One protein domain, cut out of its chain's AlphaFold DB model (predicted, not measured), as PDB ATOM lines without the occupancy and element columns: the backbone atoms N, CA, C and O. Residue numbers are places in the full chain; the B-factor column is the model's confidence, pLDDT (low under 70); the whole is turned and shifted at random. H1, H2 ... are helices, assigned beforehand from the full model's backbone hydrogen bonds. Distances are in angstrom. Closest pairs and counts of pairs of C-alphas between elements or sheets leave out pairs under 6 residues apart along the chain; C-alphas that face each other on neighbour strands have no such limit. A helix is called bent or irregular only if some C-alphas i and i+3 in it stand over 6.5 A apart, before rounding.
ATOM      1  N   ASN A   2     210.606  99.863 168.483       80.62
ATOM      2  CA  ASN A   2     211.648  99.218 169.307       80.62
ATOM      3  C   ASN A   2     213.063  99.709 168.946       80.62
ATOM      4  O   ASN A   2     214.043  99.281 169.541       80.62
ATOM      5  N   ASP A   3     213.152 100.595 167.959       92.19
ATOM      6  CA  ASP A   3     214.331 101.312 167.468       92.19
ATOM      7  C   ASP A   3     214.626 102.600 168.260       92.19
ATOM      8  O   ASP A   3     215.647 103.245 168.046       92.19
ATOM      9  N   THR A   4     213.749 102.984 169.192       92.19
ATOM     10  CA  THR A   4     213.958 104.133 170.080       92.19
ATOM     11  C   THR A   4     214.586 103.675 171.391       92.19
ATOM     12  O   THR A   4     214.039 102.808 172.072       92.19
ATOM     13  N   ALA A   5     215.706 104.286 171.785       96.50
ATOM     14  CA  ALA A   5     216.323 104.009 173.080       96.50
ATOM     15  C   ALA A   5     215.327 104.278 174.235       96.50
ATOM     16  O   ALA A   5     214.611 105.285 174.194       96.50
ATOM     17  N   PRO A   6     215.286 103.443 175.296       95.38
ATOM     18  CA  PRO A   6     214.305 103.584 176.381       95.38
ATOM     19  C   PRO A   6     214.317 104.955 177.069       95.38
ATOM     20  O   PRO A   6     213.283 105.455 177.500       95.38
ATOM     21  N   GLU A   7     215.491 105.581 177.162       96.50
ATOM     22  CA  GLU A   7     215.651 106.954 177.640       96.50
ATOM     23  C   GLU A   7     214.829 107.952 176.821       96.50
ATOM     24  O   GLU A   7     214.041 108.708 177.388       96.50
ATOM     25  N   ILE A   8     214.978 107.919 175.497       96.69
ATOM     26  CA  ILE A   8     214.306 108.841 174.580       96.69
ATOM     27  C   ILE A   8     212.798 108.604 174.605       96.69
ATOM     28  O   ILE A   8     212.026 109.557 174.678       96.69
ATOM     29  N   ALA A   9     212.362 107.342 174.638       95.94
ATOM     30  CA  ALA A   9     210.947 107.005 174.759       95.94
ATOM     31  C   ALA A   9     210.319 107.602 176.035       95.94
ATOM     32  O   ALA A   9     209.217 108.150 175.980       95.94
ATOM     33  N   ARG A  10     211.035 107.558 177.171       96.38
ATOM     34  CA  ARG A  10     210.590 108.188 178.426       96.38
ATOM     35  C   ARG A  10     210.515 109.708 178.316       96.38
ATOM     36  O   ARG A  10     209.516 110.279 178.742       96.38
ATOM     37  N   GLN A  11     211.525 110.350 177.726       97.25
ATOM     38  CA  GLN A  11     211.527 111.805 177.527       97.25
ATOM     39  C   GLN A  11     210.345 112.250 176.659       97.25
ATOM     40  O   GLN A  11     209.608 113.156 177.041       97.25
ATOM     41  N   VAL A  12     210.111 111.577 175.529       94.31
ATOM     42  CA  VAL A  12     208.976 111.866 174.641       94.31
ATOM     43  C   VAL A  12     207.651 111.684 175.379       94.31
ATOM     44  O   VAL A  12     206.797 112.567 175.328       94.31
ATOM     45  N   HIS A  13     207.483 110.580 176.112       94.19
ATOM     46  CA  HIS A  13     206.269 110.338 176.887       94.19
ATOM     47  C   HIS A  13     206.013 111.435 177.929       94.19
ATOM     48  O   HIS A  13     204.896 111.942 178.013       94.19
ATOM     49  N   GLN A  14     207.043 111.849 178.674       97.44
ATOM     50  CA  GLN A  14     206.925 112.927 179.654       97.44
ATOM     51  C   GLN A  14     206.460 114.236 179.001       97.44
ATOM     52  O   GLN A  14     205.538 114.868 179.509       97.44
ATOM     53  N   ARG A  15     207.016 114.605 177.838       95.81
ATOM     54  CA  ARG A  15     206.580 115.802 177.098       95.81
ATOM     55  C   ARG A  15     205.108 115.748 176.703       95.81
ATOM     56  O   ARG A  15     204.415 116.745 176.841       95.81
ATOM     57  N   TYR A  16     204.614 114.592 176.264       95.00
ATOM     58  CA  TYR A  16     203.188 114.422 175.972       95.00
ATOM     59  C   TYR A  16     202.304 114.524 177.221       95.00
ATOM     60  O   TYR A  16     201.173 114.989 177.120       95.00
ATOM     61  N   MET A  17     202.789 114.093 178.387       95.44
ATOM     62  CA  MET A  17     202.048 114.201 179.650       95.44
ATOM     63  C   MET A  17     202.011 115.631 180.205       95.44
ATOM     64  O   MET A  17     201.073 115.976 180.916       95.44
ATOM     65  N   GLU A  18     203.005 116.454 179.865       97.25
ATOM     66  CA  GLU A  18     203.055 117.887 180.194       97.25
ATOM     67  C   GLU A  18     202.087 118.727 179.333       97.25
ATOM     68  O   GLU A  18     201.789 119.867 179.686       97.25
ATOM     69  N   MET A  19     201.586 118.178 178.220       96.62
ATOM     70  CA  MET A  19     200.655 118.857 177.314       96.62
ATOM     71  C   MET A  19     199.197 118.735 177.760       96.62
ATOM     72  O   MET A  19     198.751 117.707 178.280       96.62
ATOM     73  N   ASP A  20     198.403 119.756 177.441       96.88
ATOM     74  CA  ASP A  20     196.954 119.690 177.595       96.88
ATOM     75  C   ASP A  20     196.286 118.795 176.522       96.88
ATOM     76  O   ASP A  20     196.917 118.209 175.634       96.88
ATOM     77  N   GLY A  21     194.970 118.600 176.642       95.38
ATOM     78  CA  GLY A  21     194.209 117.786 175.689       95.38
ATOM     79  C   GLY A  21     194.155 118.377 174.274       95.38
ATOM     80  O   GLY A  21     194.205 117.627 173.300       95.38
ATOM     81  N   GLN A  22     194.086 119.702 174.150       97.69
ATOM     82  CA  GLN A  22     193.965 120.393 172.869       97.69
ATOM     83  C   GLN A  22     195.277 120.332 172.082       97.69
ATOM     84  O   GLN A  22     195.267 120.037 170.889       97.69
ATOM     85  N   GLN A  23     196.410 120.542 172.747       97.31
ATOM     86  CA  GLN A  23     197.743 120.426 172.160       97.31
ATOM     87  C   GLN A  23     197.974 119.025 171.587       97.31
ATOM     88  O   GLN A  23     198.401 118.877 170.443       97.31
ATOM     89  N   ARG A  24     197.618 117.984 172.349       95.56
ATOM     90  CA  ARG A  24     197.736 116.592 171.889       95.56
ATOM     91  C   ARG A  24     196.842 116.296 170.688       95.56
ATOM     92  O   ARG A  24     197.271 115.589 169.778       95.56
ATOM     93  N   LEU A  25     195.627 116.849 170.667       96.00
ATOM     94  CA  LEU A  25     194.721 116.723 169.525       96.00
ATOM     95  C   LEU A  25     195.321 117.359 168.265       96.00
ATOM     96  O   LEU A  25     195.335 116.717 167.217       96.00
ATOM     97  N   LEU A  26     195.844 118.584 168.373       97.38
ATOM     98  CA  LEU A  26     196.451 119.296 167.245       97.38
ATOM     99  C   LEU A  26     197.648 118.534 166.671       97.38
ATOM    100  O   LEU A  26     197.700 118.324 165.462       97.38
ATOM    101  N   ILE A  27     198.542 118.026 167.526       95.69
ATOM    102  CA  ILE A  27     199.670 117.188 167.087       95.69
ATOM    103  C   ILE A  27     199.161 115.963 166.318       95.69
ATOM    104  O   ILE A  27     199.644 115.672 165.225       95.69
ATOM    105  N   GLY A  28     198.157 115.260 166.849       94.81
ATOM    106  CA  GLY A  28     197.568 114.103 166.172       94.81
ATOM    107  C   GLY A  28     196.984 114.449 164.798       94.81
ATOM    108  O   GLY A  28     197.205 113.718 163.830       94.81
ATOM    109  N   MET A  29     196.286 115.582 164.689       97.19
ATOM    110  CA  MET A  29     195.736 116.068 163.421       97.19
ATOM    111  C   MET A  29     196.835 116.413 162.409       97.19
ATOM    112  O   MET A  29     196.752 116.006 161.251       97.19
ATOM    113  N   GLU A  30     197.889 117.110 162.832       97.44
ATOM    114  CA  GLU A  30     199.015 117.480 161.965       97.44
ATOM    115  C   GLU A  30     199.807 116.258 161.487       97.44
ATOM    116  O   GLU A  30     200.202 116.180 160.317       97.44
ATOM    117  N   MET A  31     199.998 115.267 162.362       95.56
ATOM    118  CA  MET A  31     200.602 113.984 161.996       95.56
ATOM    119  C   MET A  31     199.764 113.262 160.939       95.56
ATOM    120  O   MET A  31     200.318 112.755 159.960       95.56
ATOM    121  N   PHE A  32     198.437 113.243 161.099       94.44
ATOM    122  CA  PHE A  32     197.537 112.623 160.131       94.44
ATOM    123  C   PHE A  32     197.567 113.338 158.776       94.44
ATOM    124  O   PHE A  32     197.709 112.684 157.742       94.44
ATOM    125  N   GLU A  33     197.514 114.672 158.763       95.69
ATOM    126  CA  GLU A  33     197.638 115.465 157.533       95.69
ATOM    127  C   GLU A  33     198.975 115.223 156.827       95.69
ATOM    128  O   GLU A  33     199.027 115.059 155.604       95.69
ATOM    129  N   THR A  34     200.066 115.132 157.588       96.81
ATOM    130  CA  THR A  34     201.395 114.831 157.044       96.81
ATOM    131  C   THR A  34     201.437 113.431 156.430       96.81
ATOM    132  O   THR A  34     201.855 113.273 155.281       96.81
ATOM    133  N   ALA A  35     200.940 112.415 157.140       94.81
ATOM    134  CA  ALA A  35     200.865 111.048 156.628       94.81
ATOM    135  C   ALA A  35     199.992 110.953 155.366       94.81
ATOM    136  O   ALA A  35     200.361 110.273 154.405       94.81
ATOM    137  N   ARG A  36     198.865 111.677 155.329       93.81
ATOM    138  CA  ARG A  36     197.994 111.769 154.153       93.81
ATOM    139  C   ARG A  36     198.729 112.377 152.959       93.81
ATOM    140  O   ARG A  36     198.659 111.810 151.872       93.81
ATOM    141  N   LYS A  37     199.461 113.481 153.144       95.19
ATOM    142  CA  LYS A  37     200.265 114.106 152.076       95.19
ATOM    143  C   LYS A  37     201.311 113.144 151.510       95.19
ATOM    144  O   LYS A  37     201.413 113.022 150.293       95.19
ATOM    145  N   ILE A  38     202.021 112.418 152.375       96.19
ATOM    146  CA  ILE A  38     203.010 111.404 151.968       96.19
ATOM    147  C   ILE A  38     202.345 110.257 151.194       96.19
ATOM    148  O   ILE A  38     202.885 109.772 150.206       96.19
ATOM    149  N   ALA A  39     201.162 109.803 151.613       94.88
ATOM    150  CA  ALA A  39     200.450 108.751 150.893       94.88
ATOM    151  C   ALA A  39     199.991 109.209 149.498       94.88
ATOM    152  O   ALA A  39     200.133 108.458 148.535       94.88
ATOM    153  N   ILE A  40     199.467 110.437 149.391       95.19
ATOM    154  CA  ILE A  40     199.002 111.020 148.124       95.19
ATOM    155  C   ILE A  40     200.170 111.287 147.171       95.19
ATOM    156  O   ILE A  40     199.988 111.180 145.964       95.19
ATOM    157  N   SER A  41     201.373 111.594 147.668       95.62
ATOM    158  CA  SER A  41     202.513 111.922 146.800       95.62
ATOM    159  C   SER A  41     202.966 110.765 145.903       95.62
ATOM    160  O   SER A  41     203.736 110.992 144.978       95.62
ATOM    161  N   SER A  42     202.522 109.529 146.165       93.38
ATOM    162  CA  SER A  42     202.775 108.377 145.291       93.38
ATOM    163  C   SER A  42     201.642 108.094 144.295       93.38
ATOM    164  O   SER A  42     201.671 107.054 143.640       93.38
ATOM    165  N   PHE A  43     200.589 108.911 144.250       95.56
ATOM    166  CA  PHE A  43     199.438 108.679 143.373       95.56
ATOM    167  C   PHE A  43     199.678 109.240 141.967       95.56
ATOM    168  O   PHE A  43     200.480 110.162 141.816       95.56
TER     169      PHE A  43
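What this domain is: This is residues 2 to 43 of the 73 residues of an uncharacterized protein of Proteobacteria bacterium (UniProt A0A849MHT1). Two helices, H1 and the longer H2, make a flat, open V, meeting near the end of H1 and the start of H2, where a tight link turns the chain. From this corner the arms run apart with nothing packed between them, and residues 2 to 5 and 41 to 43 are short tails at the open ends. The printed part has 42 residues with two named helices, H1 then H2, and no named strand; the class is all helix. The whole is only just loose, close to extended, with a radius of gyration of the C-alphas of 13.7 A, and the C-alphas span 38 by 28 by 8 A.

Where its parts are: After residues 2 to 5, H1 holds residues 6 to 18, beginning at C-alpha 6 at (214.305, 103.584, 176.381) and measuring 18.6 A from first to last C-alpha. Met 19 and Asp 20 form the link. H2 holds residues 21 to 40, from C-alpha 21 at (194.209, 117.786, 175.689) to C-alpha 40 at (199.002, 111.020, 148.124), 28.8 A. Neither helix is bent or irregular.

How they stand to each other: H1 and H2 are close but not clearly touching, with 1 pair of C-alphas within 8 A: those of Tyr 16 and Arg 24, 7.1 A apart. They stand at a steep tilt of 59 degrees and run opposite ways, with their centres 19.0 A apart. In both H1 and H2 every O i to N i+4 pair is within hydrogen-bond range.

The domain as a whole: The two C-alphas farthest apart are those of Glu 18 and Phe 43, at 38.1 A. Residues 2 to 15, of which 6 to 15 belong to H1, stand free, as do residues 28 to 43, of which 28 to 40 belong to H2. The printed part has no cut. Its mean pLDDT is 95.3, and no printed residue is under 70.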